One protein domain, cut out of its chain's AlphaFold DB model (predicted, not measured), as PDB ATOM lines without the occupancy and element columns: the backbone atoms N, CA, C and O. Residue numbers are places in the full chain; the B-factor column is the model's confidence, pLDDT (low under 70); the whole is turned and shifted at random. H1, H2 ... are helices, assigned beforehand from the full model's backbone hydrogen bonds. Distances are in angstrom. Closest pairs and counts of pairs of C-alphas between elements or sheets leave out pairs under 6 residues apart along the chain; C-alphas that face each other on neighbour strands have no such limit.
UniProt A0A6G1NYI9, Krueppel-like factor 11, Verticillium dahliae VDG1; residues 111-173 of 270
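AT A GLANCE: This is residues 111 to 173 of the 270 residues of the protein "Krueppel-like factor 11" of Verticillium dahliae VDG1 (UniProt A0A6G1NYI9). The longest helix, H3, and the shorter H2 form a helical hairpin, with H4 near both on one side and four-residue H1 near H3 on the other. Residues 149 to 160 loop out at one end; residues 130 to 135 stick out at the opposite end. The 63 printed residues, with named helices H1, H2, H3, H4 in that order and no named strand, are all helix in class and compact: radius of gyration of the C-alphas 11.9 A, spans 39, 28 and 17 A.

HOW THE PARTS SIT: H3, residues 134 to 148, touches H2, residues 120 to 126, at a shallow tilt of 29 degrees, opposite ways; the closest C-alphas, Leu 120 and Ala 141, are 6.0 A apart. H4, residues 161 to 168, is close to H2 but not clearly touching, closest C-alphas Val 124 and Ala 164, 6.3 A. H1, residues 113 to 116, is apart from H4. Every O i to N i+4 pair is within hydrogen-bond range in H2, H3 and H4; H1 is too short for one.

IN THESE COORDINATES: H3 is 20.5 A long, from C-alpha 134 at (6.911, -14.961, -38.826) to C-alpha 148 at (-12.725, -20.106, -41.878).

THE WHOLE: The C-alphas farthest apart, Asp 131 and Ala 154, are 39.3 A apart. The H3 to H4 link is long; the printed part has no cut. Residue 111 is under pLDDT 70.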
ATOM      1  N   LEU A 111      -2.785 -26.402 -35.900       66.94
ATOM      2  CA  LEU A 111      -2.492 -25.000 -35.663       66.94
ATOM      3  C   LEU A 111      -1.789 -24.900 -34.298       66.94
ATOM      4  O   LEU A 111      -2.261 -25.509 -33.336       66.94
ATOM      5  N   ASN A 112      -0.661 -24.185 -34.206       75.12
ATOM      6  CA  ASN A 112      -0.007 -23.962 -32.914       75.12
ATOM      7  C   ASN A 112      -1.046 -23.356 -31.949       75.12
ATOM      8  O   ASN A 112      -1.727 -22.399 -32.342       75.12
ATOM      9  N   PRO A 113      -1.217 -23.914 -30.732       80.69
ATOM     10  CA  PRO A 113      -2.276 -23.510 -29.809       80.69
ATOM     11  C   PRO A 113      -2.287 -22.005 -29.513       80.69
ATOM     12  O   PRO A 113      -3.369 -21.461 -29.304       80.69
ATOM     13  N   LYS A 114      -1.133 -21.320 -29.597       83.12
ATOM     14  CA  LYS A 114      -1.034 -19.852 -29.545       83.12
ATOM     15  C   LYS A 114      -1.975 -19.168 -30.546       83.12
ATOM     16  O   LYS A 114      -2.821 -18.367 -30.164       83.12
ATOM     17  N   TYR A 115      -1.876 -19.527 -31.828       86.81
ATOM     18  CA  TYR A 115      -2.660 -18.916 -32.908       86.81
ATOM     19  C   TYR A 115      -4.054 -19.533 -33.081       86.81
ATOM     20  O   TYR A 115      -4.825 -19.062 -33.915       86.81
ATOM     21  N   ALA A 116      -4.403 -20.583 -32.328       85.88
ATOM     22  CA  ALA A 116      -5.713 -21.222 -32.432       85.88
ATOM     23  C   ALA A 116      -6.851 -20.250 -32.087       85.88
ATOM     24  O   ALA A 116      -7.807 -20.121 -32.857       85.88
ATOM     25  N   GLN A 117      -6.691 -19.525 -30.976       87.19
ATOM     26  CA  GLN A 117      -7.688 -18.588 -30.447       87.19
ATOM     27  C   GLN A 117      -7.615 -17.188 -31.081       87.19
ATOM     28  O   GLN A 117      -8.573 -16.426 -30.995       87.19
ATOM     29  N   VAL A 118      -6.505 -16.843 -31.745       91.12
ATOM     30  CA  VAL A 118      -6.328 -15.532 -32.389       91.12
ATOM     31  C   VAL A 118      -7.178 -15.466 -33.670       91.12
ATOM     32  O   VAL A 118      -7.037 -16.329 -34.541       91.12
ATOM     33  N   PRO A 119      -8.068 -14.475 -33.851       93.19
ATOM     34  CA  PRO A 119      -8.832 -14.337 -35.087       93.19
ATOM     35  C   PRO A 119      -7.930 -13.860 -36.236       93.19
ATOM     36  O   PRO A 119      -7.026 -13.049 -36.036       93.19
ATOM     37  N   LEU A 120      -8.213 -14.300 -37.470       94.31
ATOM     38  CA  LEU A 120      -7.419 -13.938 -38.658       94.31
ATOM     39  C   LEU A 120      -7.223 -12.419 -38.810       94.31
ATOM     40  O   LEU A 120      -6.141 -11.973 -39.179       94.31
ATOM     41  N   ALA A 121      -8.257 -11.627 -38.508       94.56
ATOM     42  CA  ALA A 121      -8.200 -10.169 -38.593       94.56
ATOM     43  C   ALA A 121      -7.138  -9.555 -37.669       94.56
ATOM     44  O   ALA A 121      -6.499  -8.578 -38.045       94.56
ATOM     45  N   GLN A 122      -6.938 -10.138 -36.485       94.56
ATOM     46  CA  GLN A 122      -5.921  -9.692 -35.543       94.56
ATOM     47  C   GLN A 122      -4.530 -10.116 -36.015       94.56
ATOM     48  O   GLN A 122      -3.633  -9.287 -36.076       94.56
ATOM     49  N   LEU A 123      -4.375 -11.366 -36.459       93.62
ATOM     50  CA  LEU A 123      -3.100 -11.892 -36.961       93.62
ATOM     51  C   LEU A 123      -2.578 -11.136 -38.202       93.62
ATOM     52  O   LEU A 123      -1.375 -10.981 -38.368       93.62
ATOM     53  N   VAL A 124      -3.481 -10.641 -39.057       93.88
ATOM     54  CA  VAL A 124      -3.152  -9.808 -40.233       93.88
ATOM     55  C   VAL A 124      -2.834  -8.352 -39.866       93.88
ATOM     56  O   VAL A 124      -2.077  -7.708 -40.587       93.88
ATOM     57  N   ARG A 125      -3.416  -7.817 -38.785       93.69
ATOM     58  CA  ARG A 125      -3.237  -6.416 -38.362       93.69
ATOM     59  C   ARG A 125      -2.027  -6.229 -37.447       93.69
ATOM     60  O   ARG A 125      -1.285  -5.274 -37.628       93.69
ATOM     61  N   ASP A 126      -1.877  -7.115 -36.467       91.94
ATOM     62  CA  ASP A 126      -0.881  -7.002 -35.395       91.94
ATOM     63  C   ASP A 126       0.437  -7.696 -35.785       91.94
ATOM     64  O   ASP A 126       1.502  -7.278 -35.343       91.94
ATOM     65  N   GLY A 127       0.371  -8.709 -36.660       89.50
ATOM     66  CA  GLY A 127       1.528  -9.503 -37.079       89.50
ATOM     67  C   GLY A 127       2.042 -10.468 -35.996       89.50
ATOM     68  O   GLY A 127       1.396 -10.646 -34.960       89.50
ATOM     69  N   PRO A 128       3.179 -11.147 -36.242       90.69
ATOM     70  CA  PRO A 128       3.945 -11.817 -35.192       90.69
ATOM     71  C   PRO A 128       4.605 -10.789 -34.260       90.69
ATOM     72  O   PRO A 128       4.980  -9.698 -34.693       90.69
ATOM     73  N   SER A 129       4.811 -11.160 -32.995       86.81
ATOM     74  CA  SER A 129       5.650 -10.377 -32.078       86.81
ATOM     75  C   SER A 129       7.118 -10.384 -32.539       86.81
ATOM     76  O   SER A 129       7.528 -11.276 -33.278       86.81
ATOM     77  N   ALA A 130       7.939  -9.432 -32.076       84.44
ATOM     78  CA  ALA A 130       9.344  -9.312 -32.500       84.44
ATOM     79  C   ALA A 130      10.191 -10.584 -32.262       84.44
ATOM     80  O   ALA A 130      11.091 -10.869 -33.048       84.44
ATOM     81  N   ASP A 131       9.868 -11.354 -31.218       82.38
ATOM     82  CA  ASP A 131      10.544 -12.608 -30.853       82.38
ATOM     83  C   ASP A 131       9.875 -13.871 -31.449       82.38
ATOM     84  O   ASP A 131      10.263 -14.995 -31.121       82.38
ATOM     85  N   GLU A 132       8.832 -13.726 -32.275       82.12
ATOM     86  CA  GLU A 132       8.045 -14.848 -32.807       82.12
ATOM     87  C   GLU A 132       8.367 -15.176 -34.271       82.12
ATOM     88  O   GLU A 132       8.628 -14.304 -35.098       82.12
ATOM     89  N   ASP A 133       8.302 -16.467 -34.618       87.44
ATOM     90  CA  ASP A 133       8.544 -16.928 -35.985       87.44
ATOM     91  C   ASP A 133       7.429 -16.461 -36.939       87.44
ATOM     92  O   ASP A 133       6.303 -16.980 -36.955       87.44
ATOM     93  N   ALA A 134       7.778 -15.495 -37.789       90.62
ATOM     94  CA  ALA A 134       6.911 -14.961 -38.826       90.62
ATOM     95  C   ALA A 134       6.424 -16.031 -39.822       90.62
ATOM     96  O   ALA A 134       5.299 -15.930 -40.319       90.62
ATOM     97  N   ALA A 135       7.210 -17.080 -40.095       91.06
ATOM     98  CA  ALA A 135       6.794 -18.177 -40.966       91.06
ATOM     99  C   ALA A 135       5.696 -19.034 -40.314       91.06
ATOM    100  O   ALA A 135       4.773 -19.497 -41.002       91.06
ATOM    101  N   GLU A 136       5.733 -19.205 -38.989       90.44
ATOM    102  CA  GLU A 136       4.687 -19.904 -38.245       90.44
ATOM    103  C   GLU A 136       3.389 -19.084 -38.190       90.44
ATOM    104  O   GLU A 136       2.313 -19.621 -38.488       90.44
ATOM    105  N   ALA A 137       3.484 -17.782 -37.897       92.38
ATOM    106  CA  ALA A 137       2.352 -16.854 -37.916       92.38
ATOM    107  C   ALA A 137       1.698 -16.780 -39.309       92.38
ATOM    108  O   ALA A 137       0.480 -16.923 -39.448       92.38
ATOM    109  N   LEU A 138       2.499 -16.670 -40.373       94.00
ATOM    110  CA  LEU A 138       2.025 -16.695 -41.758       94.00
ATOM    111  C   LEU A 138       1.346 -18.030 -42.109       94.00
ATOM    112  O   LEU A 138       0.300 -18.058 -42.763       94.00
ATOM    113  N   SER A 139       1.890 -19.150 -41.628       93.44
ATOM    114  CA  SER A 139       1.278 -20.475 -41.785       93.44
ATOM    115  C   SER A 139      -0.040 -20.602 -41.014       93.44
ATOM    116  O   SER A 139      -0.983 -21.234 -41.493       93.44
ATOM    117  N   ALA A 140      -0.153 -19.979 -39.838       92.94
ATOM    118  CA  ALA A 140      -1.397 -19.887 -39.082       92.94
ATOM    119  C   ALA A 140      -2.463 -19.054 -39.814       92.94
ATOM    120  O   ALA A 140      -3.596 -19.519 -39.953       92.94
ATOM    121  N   ALA A 141      -2.091 -17.896 -40.365       94.94
ATOM    122  CA  ALA A 141      -2.983 -17.061 -41.168       94.94
ATOM    123  C   ALA A 141      -3.495 -17.806 -42.414       94.94
ATOM    124  O   ALA A 141      -4.703 -17.839 -42.665       94.94
ATOM    125  N   ARG A 142      -2.602 -18.480 -43.155       95.94
ATOM    126  CA  ARG A 142      -2.962 -19.315 -44.316       95.94
ATOM    127  C   ARG A 142      -3.945 -20.426 -43.937       95.94
ATOM    128  O   ARG A 142      -4.965 -20.585 -44.605       95.94
ATOM    129  N   ARG A 143      -3.692 -21.154 -42.838       92.94
ATOM    130  CA  ARG A 143      -4.612 -22.189 -42.324       92.94
ATOM    131  C   ARG A 143      -5.991 -21.614 -41.995       92.94
ATOM    132  O   ARG A 143      -6.979 -22.201 -42.420       92.94
ATOM    133  N   LYS A 144      -6.066 -20.456 -41.329       94.56
ATOM    134  CA  LYS A 144      -7.347 -19.796 -41.016       94.56
ATOM    135  C   LYS A 144      -8.119 -19.375 -42.262       94.56
ATOM    136  O   LYS A 144      -9.323 -19.592 -42.319       94.56
ATOM    137  N   VAL A 145      -7.452 -18.871 -43.301       95.88
ATOM    138  CA  VAL A 145      -8.119 -18.583 -44.586       95.88
ATOM    139  C   VAL A 145      -8.661 -19.852 -45.254       95.88
ATOM    140  O   VAL A 145      -9.735 -19.800 -45.844       95.88
ATOM    141  N   LEU A 146      -7.980 -20.995 -45.122       95.56
ATOM    142  CA  LEU A 146      -8.462 -22.278 -45.649       95.56
ATOM    143  C   LEU A 146      -9.623 -22.879 -44.835       95.56
ATOM    144  O   LEU A 146     -10.492 -23.517 -45.424       95.56
ATOM    145  N   SER A 147      -9.652 -22.702 -43.508       93.62
ATOM    146  CA  SER A 147     -10.677 -23.298 -42.632       93.62
ATOM    147  C   SER A 147     -11.895 -22.406 -42.374       93.62
ATOM    148  O   SER A 147     -13.007 -22.911 -42.264       93.62
ATOM    149  N   GLU A 148     -11.694 -21.094 -42.241       93.62
ATOM    150  CA  GLU A 148     -12.725 -20.106 -41.878       93.62
ATOM    151  C   GLU A 148     -13.158 -19.246 -43.085       93.62
ATOM    152  O   GLU A 148     -14.244 -18.660 -43.080       93.62
ATOM    153  N   GLY A 149     -12.320 -19.163 -44.129       94.25
ATOM    154  CA  GLY A 149     -12.494 -18.235 -45.247       94.25
ATOM    155  C   GLY A 149     -12.245 -16.770 -44.865       94.25
ATOM    156  O   GLY A 149     -11.938 -16.434 -43.723       94.25
ATOM    157  N   ILE A 150     -12.412 -15.857 -45.830       96.12
ATOM    158  CA  ILE A 150     -12.481 -14.412 -45.551       96.12
ATOM    159  C   ILE A 150     -13.874 -13.904 -45.917       96.12
ATOM    160  O   ILE A 150     -14.217 -13.802 -47.104       96.12
ATOM    161  N   LYS A 151     -14.653 -13.574 -44.878       94.62
ATOM    162  CA  LYS A 151     -16.016 -13.030 -44.975       94.62
ATOM    163  C   LYS A 151     -16.062 -11.759 -45.826       94.62
ATOM    164  O   LYS A 151     -15.093 -10.996 -45.900       94.62
ATOM    165  N   SER A 152     -17.202 -11.533 -46.465       94.31
ATOM    166  CA  SER A 152     -17.493 -10.326 -47.243       94.31
ATOM    167  C   SER A 152     -18.967  -9.968 -47.162       94.31
ATOM    168  O   SER A 152     -19.784 -10.822 -46.822       94.31
ATOM    169  N   ASP A 153     -19.276  -8.711 -47.455       93.38
ATOM    170  CA  ASP A 153     -20.648  -8.225 -47.567       93.38
ATOM    171  C   ASP A 153     -21.335  -8.674 -48.873       93.38
ATOM    172  O   ASP A 153     -20.746  -9.350 -49.724       93.38
ATOM    173  N   ALA A 154     -22.606  -8.291 -49.021       90.56
ATOM    174  CA  ALA A 154     -23.427  -8.599 -50.191       90.56
ATOM    175  C   ALA A 154     -22.889  -7.987 -51.500       90.56
ATOM    176  O   ALA A 154     -23.181  -8.505 -52.576       90.56
ATOM    177  N   ASP A 155     -22.073  -6.931 -51.425       87.69
ATOM    178  CA  ASP A 155     -21.425  -6.307 -52.579       87.69
ATOM    179  C   ASP A 155     -19.985  -6.823 -52.814       87.69
ATOM    180  O   ASP A 155     -19.222  -6.210 -53.579       87.69
ATOM    181  N   GLY A 156     -19.608  -7.926 -52.151       87.75
ATOM    182  CA  GLY A 156     -18.347  -8.653 -52.306       87.75
ATOM    183  C   GLY A 156     -17.138  -8.071 -51.563       87.75
ATOM    184  O   GLY A 156     -16.023  -8.570 -51.751       87.75
ATOM    185  N   MET A 157     -17.319  -7.038 -50.735       90.81
ATOM    186  CA  MET A 157     -16.218  -6.316 -50.091       90.81
ATOM    187  C   MET A 157     -15.808  -6.911 -48.754       90.81
ATOM    188  O   MET A 157     -16.596  -7.493 -48.013       90.81
ATOM    189  N   SER A 158     -14.532  -6.721 -48.427       94.88
ATOM    190  CA  SER A 158     -13.961  -7.093 -47.143       94.88
ATOM    191  C   SER A 158     -12.775  -6.201 -46.831       94.88
ATOM    192  O   SER A 158     -11.790  -6.199 -47.573       94.88
ATOM    193  N   ASN A 159     -12.836  -5.517 -45.691       93.94
ATOM    194  CA  ASN A 159     -11.730  -4.704 -45.182       93.94
ATOM    195  C   ASN A 159     -10.481  -5.550 -44.877       93.94
ATOM    196  O   ASN A 159      -9.389  -5.006 -44.785       93.94
ATOM    197  N   LEU A 160     -10.625  -6.876 -44.743       96.38
ATOM    198  CA  LEU A 160      -9.525  -7.793 -44.443       96.38
ATOM    199  C   LEU A 160      -8.859  -8.383 -45.696       96.38
ATOM    200  O   LEU A 160      -7.659  -8.651 -45.672       96.38
ATOM    201  N   ARG A 161      -9.610  -8.584 -46.793       95.88
ATOM    202  CA  ARG A 161      -9.085  -9.245 -48.006       95.88
ATOM    203  C   ARG A 161      -7.861  -8.530 -48.568       95.88
ATOM    204  O   ARG A 161      -6.901  -9.207 -48.909       95.88
ATOM    205  N   ILE A 162      -7.879  -7.198 -48.650       93.25
ATOM    206  CA  ILE A 162      -6.764  -6.430 -49.226       93.25
ATOM    207  C   ILE A 162      -5.443  -6.707 -48.492       93.25
ATOM    208  O   ILE A 162      -4.473  -7.103 -49.130       93.25
ATOM    209  N   TYR A 163      -5.427  -6.613 -47.161       94.38
ATOM    210  CA  TYR A 163      -4.228  -6.863 -46.357       94.38
ATOM    211  C   TYR A 163      -3.797  -8.333 -46.399       94.38
ATOM    212  O   TYR A 163      -2.623  -8.620 -46.615       94.38
ATOM    213  N   ALA A 164      -4.742  -9.272 -46.275       95.44
ATOM    214  CA  ALA A 164      -4.437 -10.700 -46.339       95.44
ATOM    215  C   ALA A 164      -3.803 -11.104 -47.683       95.44
ATOM    216  O   ALA A 164      -2.836 -11.863 -47.700       95.44
ATOM    217  N   TRP A 165      -4.300 -10.572 -48.807       95.62
ATOM    218  CA  TRP A 165      -3.728 -10.858 -50.125       95.62
ATOM    219  C   TRP A 165      -2.368 -10.190 -50.342       95.62
ATOM    220  O   TRP A 165      -1.490 -10.848 -50.888       95.62
ATOM    221  N   LEU A 166      -2.156  -8.950 -49.880       93.75
ATOM    222  CA  LEU A 166      -0.838  -8.298 -49.952       93.75
ATOM    223  C   LEU A 166       0.239  -9.110 -49.207       93.75
ATOM    224  O   LEU A 166       1.325  -9.324 -49.739       93.75
ATOM    225  N   ILE A 167      -0.090  -9.627 -48.016       93.62
ATOM    226  CA  ILE A 167       0.805 -10.489 -47.227       93.62
ATOM    227  C   ILE A 167       1.027 -11.842 -47.922       93.62
ATOM    228  O   ILE A 167       2.151 -12.325 -48.014       93.62
ATOM    229  N   PHE A 168      -0.032 -12.497 -48.409       95.19
ATOM    230  CA  PHE A 168       0.081 -13.859 -48.953       95.19
ATOM    231  C   PHE A 168       0.731 -13.933 -50.333       95.19
ATOM    232  O   PHE A 168       1.311 -14.969 -50.659       95.19
ATOM    233  N   LEU A 169       0.613 -12.870 -51.128       94.94
ATOM    234  CA  LEU A 169       1.275 -12.728 -52.423       94.94
ATOM    235  C   LEU A 169       2.717 -12.206 -52.295       94.94
ATOM    236  O   LEU A 169       3.383 -12.084 -53.319       94.94
ATOM    237  N   ASP A 170       3.172 -11.889 -51.073       92.81
ATOM    238  CA  ASP A 170       4.487 -11.301 -50.774       92.81
ATOM    239  C   ASP A 170       4.796 -10.079 -51.663       92.81
ATOM    240  O   ASP A 170       5.866  -9.919 -52.252       92.81
ATOM    241  N   THR A 171       3.781  -9.229 -51.863       87.31
ATOM    242  CA  THR A 171       3.876  -8.119 -52.816       87.31
ATOM    243  C   THR A 171       4.649  -6.960 -52.216       87.31
ATOM    244  O   THR A 171       4.148  -6.277 -51.320       87.31
ATOM    245  N   HIS A 172       5.822  -6.672 -52.781       86.38
ATOM    246  CA  HIS A 172       6.557  -5.448 -52.487       86.38
ATOM    247  C   HIS A 172       5.673  -4.210 -52.710       86.38
ATOM    248  O   HIS A 172       5.046  -4.057 -53.764       86.38
ATOM    249  N   ILE A 173       5.659  -3.296 -51.737       86.81
ATOM    250  CA  ILE A 173       4.913  -2.039 -51.830       86.81
ATOM    251  C   ILE A 173       5.581  -1.158 -52.889       86.81
ATOM    252  O   ILE A 173       6.709  -0.704 -52.719       86.81
TER     253      ILE A 173